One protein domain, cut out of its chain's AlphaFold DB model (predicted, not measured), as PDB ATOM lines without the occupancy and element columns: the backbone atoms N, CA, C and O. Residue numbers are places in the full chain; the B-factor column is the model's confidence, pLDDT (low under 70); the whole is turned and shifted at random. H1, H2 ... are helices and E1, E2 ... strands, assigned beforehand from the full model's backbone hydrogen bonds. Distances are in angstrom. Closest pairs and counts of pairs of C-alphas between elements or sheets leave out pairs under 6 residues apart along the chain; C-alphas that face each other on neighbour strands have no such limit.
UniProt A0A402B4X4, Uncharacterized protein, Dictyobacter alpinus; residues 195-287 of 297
ATOM      1  N   LYS A 195      56.438  18.458  21.861       90.44
ATOM      2  CA  LYS A 195      55.153  18.996  22.320       90.44
ATOM      3  C   LYS A 195      54.410  17.916  23.089       90.44
ATOM      4  O   LYS A 195      54.648  16.735  22.877       90.44
ATOM      5  N   ILE A 196      53.508  18.323  23.975       93.88
ATOM      6  CA  ILE A 196      52.651  17.396  24.717       93.88
ATOM      7  C   ILE A 196      51.223  17.569  24.213       93.88
ATOM      8  O   ILE A 196      50.670  18.668  24.286       93.88
ATOM      9  N   HIS A 197      50.636  16.491  23.701       93.38
ATOM     10  CA  HIS A 197      49.209  16.430  23.418       93.38
ATOM     11  C   HIS A 197      48.472  15.929  24.657       93.38
ATOM     12  O   HIS A 197      48.764  14.843  25.153       93.38
ATOM     13  N   TRP A 198      47.523  16.715  25.159       93.69
ATOM     14  CA  TRP A 198      46.738  16.366  26.338       93.69
ATOM     15  C   TRP A 198      45.368  15.840  25.940       93.69
ATOM     16  O   TRP A 198      44.645  16.499  25.195       93.69
ATOM     17  N   MET A 199      44.991  14.697  26.502       91.69
ATOM     18  CA  MET A 199      43.676  14.104  26.307       91.69
ATOM     19  C   MET A 199      43.150  13.441  27.576       91.69
ATOM     20  O   MET A 199      43.908  13.014  28.445       91.69
ATOM     21  N   THR A 200      41.832  13.335  27.667       90.31
ATOM     22  CA  THR A 200      41.140  12.627  28.745       90.31
ATOM     23  C   THR A 200      40.623  11.289  28.240       90.31
ATOM     24  O   THR A 200      39.976  11.249  27.196       90.31
ATOM     25  N   VAL A 201      40.843  10.225  29.003       89.12
ATOM     26  CA  VAL A 201      40.303   8.884  28.740       89.12
ATOM     27  C   VAL A 201      39.580   8.359  29.976       89.12
ATOM     28  O   VAL A 201      39.835   8.818  31.091       89.12
ATOM     29  N   GLY A 202      38.656   7.414  29.802       87.19
ATOM     30  CA  GLY A 202      37.903   6.860  30.927       87.19
ATOM     31  C   GLY A 202      38.798   6.022  31.835       87.19
ATOM     32  O   GLY A 202      38.884   6.246  33.034       87.19
ATOM     33  N   SER A 203      39.516   5.057  31.269       89.50
ATOM     34  CA  SER A 203      40.446   4.218  32.034       89.50
ATOM     35  C   SER A 203      41.601   3.726  31.166       89.50
ATOM     36  O   SER A 203      41.564   3.837  29.944       89.50
ATOM     37  N   LEU A 204      42.632   3.181  31.802       92.06
ATOM     38  CA  LEU A 204      43.750   2.504  31.149       92.06
ATOM     39  C   LEU A 204      43.826   1.084  31.710       92.06
ATOM     40  O   LEU A 204      43.565   0.897  32.902       92.06
ATOM     41  N   SER A 205      44.178   0.090  30.899       91.81
ATOM     42  CA  SER A 205      44.737  -1.142  31.463       91.81
ATOM     43  C   SER A 205      46.100  -0.873  32.104       91.81
ATOM     44  O   SER A 205      46.745   0.144  31.829       91.81
ATOM     45  N   ASP A 206      46.546  -1.779  32.972       92.31
ATOM     46  CA  ASP A 206      47.858  -1.649  33.609       92.31
ATOM     47  C   ASP A 206      48.989  -1.710  32.578       92.31
ATOM     48  O   ASP A 206      49.949  -0.945  32.667       92.31
ATOM     49  N   ALA A 207      48.841  -2.547  31.549       93.69
ATOM     50  CA  ALA A 207      49.827  -2.663  30.484       93.69
ATOM     51  C   ALA A 207      49.824  -1.443  29.541       93.69
ATOM     52  O   ALA A 207      50.899  -0.922  29.246       93.69
ATOM     53  N   ALA A 208      48.665  -0.877  29.177       94.06
ATOM     54  CA  ALA A 208      48.612   0.399  28.451       94.06
ATOM     55  C   ALA A 208      49.186   1.567  29.267       94.06
ATOM     56  O   ALA A 208      49.884   2.424  28.724       94.06
ATOM     57  N   ARG A 209      48.927   1.602  30.582       95.81
ATOM     58  CA  ARG A 209      49.529   2.590  31.485       95.81
ATOM     59  C   ARG A 209      51.047   2.468  31.493       95.81
ATOM     60  O   ARG A 209      51.718   3.488  31.379       95.81
ATOM     61  N   GLN A 210      51.575   1.254  31.629       95.50
ATOM     62  CA  GLN A 210      53.018   1.038  31.627       95.50
ATOM     63  C   GLN A 210      53.634   1.448  30.285       95.50
ATOM     64  O   GLN A 210      54.596   2.205  30.275       95.50
ATOM     65  N   ALA A 211      53.017   1.065  29.165       95.00
ATOM     66  CA  ALA A 211      53.484   1.435  27.832       95.00
ATOM     67  C   ALA A 211      53.502   2.959  27.601       95.00
ATOM     68  O   ALA A 211      54.410   3.475  26.956       95.00
ATOM     69  N   LEU A 212      52.531   3.698  28.153       95.81
ATOM     70  CA  LEU A 212      52.535   5.164  28.139       95.81
ATOM     71  C   LEU A 212      53.699   5.740  28.958       95.81
ATOM     72  O   LEU A 212      54.378   6.657  28.501       95.81
ATOM     73  N   LEU A 213      53.955   5.201  30.150       94.69
ATOM     74  CA  LEU A 213      55.068   5.649  30.991       94.69
ATOM     75  C   LEU A 213      56.431   5.355  30.346       94.69
ATOM     76  O   LEU A 213      57.325   6.195  30.420       94.69
ATOM     77  N   ASP A 214      56.572   4.215  29.663       95.06
ATOM     78  CA  ASP A 214      57.808   3.808  28.977       95.06
ATOM     79  C   ASP A 214      58.182   4.740  27.809       95.06
ATOM     80  O   ASP A 214      59.344   4.795  27.401       95.06
ATOM     81  N   VAL A 215      57.217   5.503  27.281       93.69
ATOM     82  CA  VAL A 215      57.439   6.508  26.228       93.69
ATOM     83  C   VAL A 215      57.484   7.945  26.753       93.69
ATOM     84  O   VAL A 215      57.310   8.890  25.983       93.69
ATOM     85  N   ASP A 216      57.729   8.111  28.054       95.25
ATOM     86  CA  ASP A 216      57.763   9.396  28.760       95.25
ATOM     87  C   ASP A 216      56.412  10.149  28.766       95.25
ATOM     88  O   ASP A 216      56.379  11.372  28.934       95.25
ATOM     89  N   ALA A 217      55.276   9.459  28.580       95.62
ATOM     90  CA  ALA A 217      53.965  10.096  28.681       95.62
ATOM     91  C   ALA A 217      53.570  10.375  30.136       95.62
ATOM     92  O   ALA A 217      53.874   9.624  31.064       95.62
ATOM     93  N   VAL A 218      52.828  11.463  30.337       96.19
ATOM     94  CA  VAL A 218      52.273  11.831  31.641       96.19
ATOM     95  C   VAL A 218      50.917  11.163  31.806       96.19
ATOM     96  O   VAL A 218      50.044  11.336  30.962       96.19
ATOM     97  N   VAL A 219      50.704  10.441  32.905       95.94
ATOM     98  CA  VAL A 219      49.426   9.773  33.193       95.94
ATOM     99  C   VAL A 219      48.943  10.154  34.590       95.94
ATOM    100  O   VAL A 219      49.559   9.784  35.588       95.94
ATOM    101  N   LEU A 220      47.820  10.870  34.676       93.69
ATOM    102  CA  LEU A 220      47.248  11.364  35.931       93.69
ATOM    103  C   LEU A 220      45.825  10.843  36.125       93.69
ATOM    104  O   LEU A 220      44.951  11.086  35.297       93.69
ATOM    105  N   ASN A 221      45.566  10.171  37.244       91.69
ATOM    106  CA  ASN A 221      44.203   9.809  37.632       91.69
ATOM    107  C   ASN A 221      43.533  11.047  38.242       91.69
ATOM    108  O   ASN A 221      43.909  11.488  39.326       91.69
ATOM    109  N   VAL A 222      42.570  11.623  37.527       91.19
ATOM    110  CA  VAL A 222      41.862  12.845  37.936       91.19
ATOM    111  C   VAL A 222      40.643  12.508  38.792       91.19
ATOM    112  O   VAL A 222      40.300  13.250  39.708       91.19
ATOM    113  N   HIS A 223      39.992  11.380  38.506       85.00
ATOM    114  CA  HIS A 223      38.811  10.920  39.226       85.00
ATOM    115  C   HIS A 223      38.770   9.390  39.267       85.00
ATOM    116  O   HIS A 223      39.213   8.749  38.315       85.00
ATOM    117  N   ASN A 224      38.238   8.811  40.348       79.69
ATOM    118  CA  ASN A 224      38.181   7.354  40.524       79.69
ATOM    119  C   ASN A 224      36.811   6.755  40.150       79.69
ATOM    120  O   ASN A 224      36.770   5.653  39.613       79.69
ATOM    121  N   GLU A 225      35.695   7.464  40.378       81.81
ATOM    122  CA  GLU A 225      34.336   6.938  40.127       81.81
ATOM    123  C   GLU A 225      33.356   7.987  39.549       81.81
ATOM    124  O   GLU A 225      32.742   8.735  40.303       81.81
ATOM    125  N   PRO A 226      33.157   8.069  38.222       73.38
ATOM    126  CA  PRO A 226      33.762   7.220  37.205       73.38
ATOM    127  C   PRO A 226      35.261   7.511  37.069       73.38
ATOM    128  O   PRO A 226      35.695   8.618  37.414       73.38
ATOM    129  N   PRO A 227      36.047   6.538  36.585       80.75
ATOM    130  CA  PRO A 227      37.455   6.768  36.341       80.75
ATOM    131  C   PRO A 227      37.606   7.828  35.242       80.75
ATOM    132  O   PRO A 227      36.877   7.823  34.244       80.75
ATOM    133  N   VAL A 228      38.517   8.772  35.470       86.56
ATOM    134  CA  VAL A 228      38.957   9.766  34.489       86.56
ATOM    135  C   VAL A 228      40.468   9.865  34.595       86.56
ATOM    136  O   VAL A 228      41.006  10.197  35.655       86.56
ATOM    137  N   VAL A 229      41.148   9.595  33.487       91.06
ATOM    138  CA  VAL A 229      42.604   9.645  33.383       91.06
ATOM    139  C   VAL A 229      42.988  10.723  32.376       91.06
ATOM    140  O   VAL A 229      42.521  10.721  31.240       91.06
ATOM    141  N   LEU A 230      43.836  11.657  32.792       93.75
ATOM    142  CA  LEU A 230      44.455  12.643  31.917       93.75
ATOM    143  C   LEU A 230      45.791  12.085  31.419       93.75
ATOM    144  O   LEU A 230      46.651  11.722  32.222       93.75
ATOM    145  N   VAL A 231      45.953  12.025  30.101       95.44
ATOM    146  CA  VAL A 231      47.146  11.516  29.419       95.44
ATOM    147  C   VAL A 231      47.793  12.653  28.631       95.44
ATOM    148  O   VAL A 231      47.136  13.304  27.821       95.44
ATOM    149  N   GLY A 232      49.073  12.908  28.887       96.31
ATOM    150  CA  GLY A 232      49.912  13.855  28.160       96.31
ATOM    151  C   GLY A 232      50.942  13.107  27.325       96.31
ATOM    152  O   GLY A 232      51.916  12.604  27.877       96.31
ATOM    153  N   ILE A 233      50.738  13.035  26.012       96.31
ATOM    154  CA  ILE A 233      51.584  12.269  25.091       96.31
ATOM    155  C   ILE A 233      52.654  13.190  24.496       96.31
ATOM    156  O   ILE A 233      52.297  14.126  23.770       96.31
ATOM    157  N   PRO A 234      53.948  12.966  24.785       94.00
ATOM    158  CA  PRO A 234      55.017  13.687  24.125       94.00
ATOM    159  C   PRO A 234      55.109  13.220  22.674       94.00
ATOM    160  O   PRO A 234      55.176  12.027  22.397       94.00
ATOM    161  N   TYR A 235      55.129  14.168  21.750       92.75
ATOM    162  CA  TYR A 235      55.312  13.892  20.334       92.75
ATOM    163  C   TYR A 235      56.275  14.899  19.717       92.75
ATOM    164  O   TYR A 235      56.399  16.050  20.160       92.75
ATOM    165  N   ASP A 236      56.973  14.459  18.684       89.38
ATOM    166  CA  ASP A 236      57.885  15.279  17.917       89.38
ATOM    167  C   ASP A 236      57.127  15.993  16.793       89.38
ATOM    168  O   ASP A 236      56.737  15.412  15.779       89.38
ATOM    169  N   CYS A 237      56.937  17.304  16.944       84.31
ATOM    170  CA  CYS A 237      56.232  18.095  15.940       84.31
ATOM    171  C   CYS A 237      57.035  18.325  14.646       84.31
ATOM    172  O   CYS A 237      56.498  18.880  13.690       84.31
ATOM    173  N   ASN A 238      58.312  17.943  14.602       81.12
ATOM    174  CA  ASN A 238      59.138  17.940  13.396       81.12
ATOM    175  C   ASN A 238      59.229  16.547  12.752       81.12
ATOM    176  O   ASN A 238      59.914  16.398  11.739       81.12
ATOM    177  N   TYR A 239      58.545  15.532  13.286       81.38
ATOM    178  CA  TYR A 239      58.573  14.178  12.738       81.38
ATOM    179  C   TYR A 239      58.090  14.124  11.284       81.38
ATOM    180  O   TYR A 239      58.784  13.555  10.442       81.38
ATOM    181  N   TYR A 240      57.006  14.839  10.960       73.31
ATOM    182  CA  TYR A 240      56.510  14.969   9.585       73.31
ATOM    183  C   TYR A 240      57.578  15.508   8.630       73.31
ATOM    184  O   TYR A 240      57.769  14.972   7.543       73.31
ATOM    185  N   LYS A 241      58.360  16.505   9.061       69.69
ATOM    186  CA  LYS A 241      59.437  17.078   8.238       69.69
ATOM    187  C   LYS A 241      60.551  16.078   7.932       69.69
ATOM    188  O   LYS A 241      61.220  16.219   6.916       69.69
ATOM    189  N   ARG A 242      60.788  15.106   8.819       78.31
ATOM    190  CA  ARG A 242      61.862  14.112   8.663       78.31
ATOM    191  C   ARG A 242      61.401  12.841   7.959       78.31
ATOM    192  O   ARG A 242      62.208  12.226   7.271       78.31
ATOM    193  N   PHE A 243      60.141  12.445   8.138       72.31
ATOM    194  CA  PHE A 243      59.653  11.126   7.722       72.31
ATOM    195  C   PHE A 243      58.441  11.161   6.778       72.31
ATOM    196  O   PHE A 243      58.101  10.128   6.211       72.31
ATOM    197  N   GLY A 244      57.815  12.323   6.561       73.00
ATOM    198  CA  GLY A 244      56.684  12.489   5.638       73.00
ATOM    199  C   GLY A 244      55.320  12.037   6.181       73.00
ATOM    200  O   GLY A 244      54.381  11.907   5.402       73.00
ATOM    201  N   TYR A 245      55.204  11.777   7.486       75.50
ATOM    202  CA  TYR A 245      53.951  11.452   8.184       75.50
ATOM    203  C   TYR A 245      53.996  11.933   9.644       75.50
ATOM    204  O   TYR A 245      55.073  12.218  10.165       75.50
ATOM    205  N   ASP A 246      52.839  12.079  10.294       86.88
ATOM    206  CA  ASP A 246      52.744  12.614  11.659       86.88
ATOM    207  C   ASP A 246      53.310  11.651  12.711       86.88
ATOM    208  O   ASP A 246      53.137  10.438  12.612       86.88
ATOM    209  N   ASP A 247      53.949  12.186  13.759       93.44
ATOM    210  CA  ASP A 247      54.430  11.358  14.875       93.44
ATOM    211  C   ASP A 247      53.264  10.732  15.641       93.44
ATOM    212  O   ASP A 247      53.214   9.523  15.848       93.44
ATOM    213  N   LEU A 248      52.309  11.575  16.039       95.25
ATOM    214  CA  LEU A 248      51.154  11.209  16.841       95.25
ATOM    215  C   LEU A 248      49.904  11.192  15.968       95.25
ATOM    216  O   LEU A 248      49.474  12.235  15.478       95.25
ATOM    217  N   ALA A 249      49.294  10.022  15.847       90.56
ATOM    218  CA  ALA A 249      47.991   9.837  15.237       90.56
ATOM    219  C   ALA A 249      46.979   9.396  16.301       90.56
ATOM    220  O   ALA A 249      47.269   8.541  17.140       90.56
ATOM    221  N   ILE A 250      45.794  10.006  16.282       90.06
ATOM    222  CA  ILE A 250      44.683   9.691  17.183       90.06
ATOM    223  C   ILE A 250      43.452   9.474  16.313       90.06
ATOM    224  O   ILE A 250      42.991  10.399  15.643       90.06
ATOM    225  N   TRP A 251      42.912   8.264  16.340       82.94
ATOM    226  CA  TRP A 251      41.701   7.896  15.621       82.94
ATOM    227  C   TRP A 251      40.581   7.647  16.615       82.94
ATOM    228  O   TRP A 251      40.772   6.960  17.615       82.94
ATOM    229  N   THR A 252      39.387   8.156  16.325       75.06
ATOM    230  CA  THR A 252      38.202   7.972  17.181       75.06
ATOM    231  C   THR A 252      37.772   6.513  17.315       75.06
ATOM    232  O   THR A 252      37.061   6.182  18.249       75.06
ATOM    233  N   SER A 253      38.179   5.656  16.383       74.56
ATOM    234  CA  SER A 253      37.798   4.244  16.320       74.56
ATOM    235  C   SER A 253      38.941   3.280  16.638       74.56
ATOM    236  O   SER A 253      38.728   2.261  17.282       74.56
ATOM    237  N   GLU A 254      40.170   3.613  16.243       78.06
ATOM    238  CA  GLU A 254      41.293   2.663  16.299       78.06
ATOM    239  C   GLU A 254      42.220   2.864  17.502       78.06
ATOM    240  O   GLU A 254      42.955   1.947  17.864       78.06
ATOM    241  N   GLY A 255      42.195   4.042  18.133       89.50
ATOM    242  CA  GLY A 255      43.057   4.383  19.263       89.50
ATOM    243  C   GLY A 255      44.145   5.388  18.910       89.50
ATOM    244  O   GLY A 255      43.887   6.413  18.281       89.50
ATOM    245  N   ILE A 256      45.360   5.125  19.382       93.44
ATOM    246  CA  ILE A 256      46.477   6.072  19.362       93.44
ATOM    247  C   ILE A 256      47.725   5.376  18.830       93.44
ATOM    248  O   ILE A 256      48.041   4.258  19.239       93.44
ATOM    249  N   GLN A 257      48.481   6.065  17.982       95.06
ATOM    250  CA  GLN A 257      49.799   5.631  17.539       95.06
ATOM    251  C   GLN A 257      50.817   6.760  17.682       95.06
ATOM    252  O   GLN A 257      50.565   7.887  17.263       95.06
ATOM    253  N   LEU A 258      51.973   6.438  18.264       95.25
ATOM    254  CA  LEU A 258      53.129   7.320  18.376       95.25
ATOM    255  C   LEU A 258      54.324   6.661  17.676       95.25
ATOM    256  O   LEU A 258      54.937   5.723  18.198       95.25
ATOM    257  N   HIS A 259      54.634   7.132  16.471       89.75
ATOM    258  CA  HIS A 259      55.568   6.489  15.548       89.75
ATOM    259  C   HIS A 259      57.020   6.556  16.026       89.75
ATOM    260  O   HIS A 259      57.740   5.561  15.945       89.75
ATOM    261  N   SER A 260      57.449   7.684  16.592       89.88
ATOM    262  CA  SER A 260      58.802   7.884  17.129       89.88
ATOM    263  C   SER A 260      59.163   6.925  18.259       89.88
ATOM    264  O   SER A 260      60.345   6.706  18.531       89.88
ATOM    265  N   LYS A 261      58.154   6.339  18.906       90.81
ATOM    266  CA  LYS A 261      58.304   5.435  20.047       90.81
ATOM    267  C   LYS A 261      57.759   4.034  19.784       90.81
ATOM    268  O   LYS A 261      57.776   3.211  20.692       90.81
ATOM    269  N   ASN A 262      57.296   3.761  18.561       91.62
ATOM    270  CA  ASN A 262      56.647   2.504  18.187       91.62
ATOM    271  C   ASN A 262      55.538   2.088  19.178       91.62
ATOM    272  O   ASN A 262      55.386   0.911  19.504       91.62
ATOM    273  N   LEU A 263      54.787   3.065  19.693       94.44
ATOM    274  CA  LEU A 263      53.681   2.817  20.611       94.44
ATOM    275  C   LEU A 263      52.378   2.792  19.827       94.44
ATOM    276  O   LEU A 263      52.085   3.711  19.063       94.44
ATOM    277  N   ARG A 264      51.571   1.763  20.072       94.94
ATOM    278  CA  ARG A 264      50.202   1.668  19.583       94.94
ATOM    279  C   ARG A 264      49.294   1.239  20.724       94.94
ATOM    280  O   ARG A 264      49.572   0.250  21.393       94.94
ATOM    281  N   LEU A 265      48.218   1.984  20.924       93.00
ATOM    282  CA  LEU A 265      47.140   1.684  21.858       93.00
ATOM    283  C   LEU A 265      45.833   1.650  21.077       93.00
ATOM    284  O   LEU A 265      45.689   2.374  20.095       93.00
ATOM    285  N   GLN A 266      44.880   0.853  21.535       92.12
ATOM    286  CA  GLN A 266      43.549   0.773  20.945       92.12
ATOM    287  C   GLN A 266      42.476   1.097  21.977       92.12
ATOM    288  O   GLN A 266      42.676   0.916  23.185       92.12
ATOM    289  N   TRP A 267      41.325   1.563  21.502       88.56
ATOM    290  CA  TRP A 267      40.151   1.688  22.351       88.56
ATOM    291  C   TRP A 267      39.627   0.291  22.685       88.56
ATOM    292  O   TRP A 267      39.212  -0.475  21.823       88.56
ATOM    293  N   GLY A 268      39.640  -0.062  23.963       81.25
ATOM    294  CA  GLY A 268      38.923  -1.212  24.477       81.25
ATOM    295  C   GLY A 268      37.425  -0.956  24.362       81.25
ATOM    296  O   GLY A 268      36.903  -0.017  24.969       81.25
ATOM    297  N   HIS A 269      36.726  -1.807  23.609       66.44
ATOM    298  CA  HIS A 269      35.270  -1.776  23.493       66.44
ATOM    299  C   HIS A 269      34.621  -2.103  24.837       66.44
ATOM    300  O   HIS A 269      34.269  -3.249  25.090       66.44
ATOM    301  N   ASN A 270      34.455  -1.137  25.734       57.09
ATOM    302  CA  ASN A 270      33.657  -1.352  26.934       57.09
ATOM    303  C   ASN A 270      32.177  -1.128  26.607       57.09
ATOM    304  O   ASN A 270      31.740   0.001  26.387       57.09
ATOM    305  N   ASN A 271      31.388  -2.201  26.679       46.88
ATOM    306  CA  ASN A 271      29.943  -2.133  26.884       46.88
ATOM    307  C   ASN A 271      29.675  -1.561  28.285       46.88
ATOM    308  O   ASN A 271      29.286  -2.307  29.175       46.88
ATOM    309  N   PHE A 272      29.912  -0.270  28.542       51.38
ATOM    310  CA  PHE A 272      29.395   0.350  29.764       51.38
ATOM    311  C   PHE A 272      27.874   0.495  29.599       51.38
ATOM    312  O   PHE A 272      27.433   1.353  28.828       51.38
ATOM    313  N   PRO A 273      27.037  -0.291  30.308       42.78
ATOM    314  CA  PRO A 273      25.595  -0.151  30.236       42.78
ATOM    315  C   PRO A 273      25.209   0.999  31.169       42.78
ATOM    316  O   PRO A 273      24.782   0.808  32.303       42.78
ATOM    317  N   GLY A 274      25.451   2.232  30.737       47.47
ATOM    318  CA  GLY A 274      25.188   3.407  31.555       47.47
ATOM    319  C   GLY A 274      25.186   4.671  30.719       47.47
ATOM    320  O   GLY A 274      26.149   4.948  30.011       47.47
ATOM    321  N   LYS A 275      24.089   5.431  30.809       44.00
ATOM    322  CA  LYS A 275      23.892   6.708  30.111       44.00
ATOM    323  C   LYS A 275      25.140   7.590  30.221       44.00
ATOM    324  O   LYS A 275      25.626   7.853  31.322       44.00
ATOM    325  N   LEU A 276      25.599   8.061  29.060       49.03
ATOM    326  CA  LEU A 276      26.574   9.135  28.895       49.03
ATOM    327  C   LEU A 276      26.267  10.262  29.891       49.03
ATOM    328  O   LEU A 276      25.173  10.828  29.872       49.03
ATOM    329  N   TRP A 277      27.220  10.602  30.754       44.09
ATOM    330  CA  TRP A 277      27.153  11.851  31.507       44.09
ATOM    331  C   TRP A 277      27.778  12.921  30.610       44.09
ATOM    332  O   TRP A 277      28.982  12.907  30.379       44.09
ATOM    333  N   GLY A 278      26.954  13.779  30.007       52.97
ATOM    334  CA  GLY A 278      27.438  14.929  29.233       52.97
ATOM    335  C   GLY A 278      28.143  14.630  27.901       52.97
ATOM    336  O   GLY A 278      28.831  15.509  27.401       52.97
ATOM    337  N   GLY A 279      27.984  13.437  27.311       53.62
ATOM    338  CA  GLY A 279      28.456  13.155  25.942       53.62
ATOM    339  C   GLY A 279      29.940  12.793  25.784       53.62
ATOM    340  O   GLY A 279      30.408  12.723  24.654       53.62
ATOM    341  N   PHE A 280      30.674  12.527  26.870       53.44
ATOM    342  CA  PHE A 280      32.069  12.076  26.781       53.44
ATOM    343  C   PHE A 280      32.166  10.544  26.626       53.44
ATOM    344  O   PHE A 280      31.589   9.823  27.451       53.44
ATOM    345  N   PRO A 281      32.887  10.027  25.612       54.66
ATOM    346  CA  PRO A 281      33.116   8.594  25.457       54.66
ATOM    347  C   PRO A 281      33.951   8.045  26.626       54.66
ATOM    348  O   PRO A 281      35.012   8.565  26.967       54.66
ATOM    349  N   ARG A 282      33.448   6.986  27.280       65.81
ATOM    350  CA  ARG A 282      34.109   6.275  28.393       65.81
ATOM    351  C   ARG A 282      35.059   5.198  27.876       65.81
ATOM    352  O   ARG A 282      34.983   4.039  28.286       65.81
ATOM    353  N   GLU A 283      35.913   5.562  26.937       81.00
ATOM    354  CA  GLU A 283      36.787   4.587  26.297       81.00
ATOM    355  C   GLU A 283      37.958   4.235  27.219       81.00
ATOM    356  O   GLU A 283      38.526   5.085  27.919       81.00
ATOM    357  N   ARG A 284      38.262   2.937  27.278       87.50
ATOM    358  CA  ARG A 284      39.445   2.405  27.951       87.50
ATOM    359  C   ARG A 284      40.549   2.298  26.909       87.50
ATOM    360  O   ARG A 284      40.270   1.771  25.846       87.50
ATOM    361  N   LEU A 285      41.774   2.736  27.182       89.69
ATOM    362  CA  LEU A 285      42.909   2.375  26.315       89.69
ATOM    363  C   LEU A 285      43.537   1.066  26.791       89.69
ATOM    364  O   LEU A 285      43.748   0.879  27.993       89.69
ATOM    365  N   ILE A 286      43.839   0.195  25.831       90.69
ATOM    366  CA  ILE A 286      44.505  -1.103  26.012       90.69
ATOM    367  C   ILE A 286      45.598  -1.278  24.943       90.69
ATOM    368  O   ILE A 286      45.577  -0.585  23.921       90.69
ATOM    369  N   LEU A 287      46.543  -2.201  25.134       90.62
ATOM    370  CA  LEU A 287      47.426  -2.636  24.046       90.62
ATOM    371  C   LEU A 287      46.675  -3.511  23.017       90.62
ATOM    372  O   LEU A 287      45.692  -4.166  23.373       90.62
TER     373      LEU A 287
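What this domain is: This is residues 195 to 287 of the 297 residues of an uncharacterized protein of Dictyobacter alpinus (UniProt A0A402B4X4). Two small antiparallel sheets meet beside one helix: H1 lies over one face of the three-stranded sheet and stands beside the E6 and E7 part of the second, four-stranded sheet. The longest axis runs from short helix H2 at one end to the long link 269 to 283 at the other. The printed part has 93 residues, in the order E1 H1 E2 E3 H2 E4 E5 E6 E7, with sheet orders E1 - E3 - E2 and E4 - E5 - E6 - E7, and its class is mixed, helices and strands. It is compact, with a radius of gyration of the C-alphas of 13.7 A, and spans 44 by 22 by 21 A, only just a rod.

How they stand to each other: Start at E1, residues 195 to 201, and look across to E3, residues 227 to 236: they are antiparallel at 158 degrees, with N 197 and O 233 2.9 A apart. On the other side of E3 find E2, residues 218 to 224, its hairpin partner, with N 220 and O 230 2.8 A apart. H1, residues 206 to 214, lies over E2 at a height over the sheet of 9.5 A and runs along the strands, at 3 degrees to E2 on the local plane, which is fitted to just 6 C-alphas. E1, H1 and E2 form a split strand-helix-strand unit, two strands running the same way with E3 between them, and its crossover is right-handed. After E3 come H2, residues 239 to 243, on neither sheet, and then a meander, each strand the antiparallel neighbour of the one before: E4, 248 to 251, E5, 255 to 258, E6, 263 to 268, and E7, 284 to 286. Look for N 249 and O 257 at 2.9 A, N 258 and O 263 at 2.8 A, and N 268 and O 284 at 2.7 A. H1 is at this sheet's level; the closest C-alphas of H1 and E7 are those of Ala 208 and Ile 286, 5.0 A apart. Residues 203 to 204 pair, parallel, with residues 284 to 285 of E7. In H1 and H2 every O i to N i+4 pair is within hydrogen-bond range.

Where its parts are: Find C-alpha 195 at (55.153, 18.996, 22.320); from there E1 runs 19.1 A to C-alpha 201. H1 is 12.3 A long, E2 17.2 A, E3 28.8 A and E6 15.8 A. E7 ends at C-alpha 286, at (44.505, -1.103, 26.012).

The domain as a whole: The C-alphas farthest apart are those of Arg 242 and Pro 273, 44.5 A. The printed part has no cut, and E6 to E7 is the long link. Mean pLDDT of the printed part is 83.3; residues 241 and 269 to 282 are under 70.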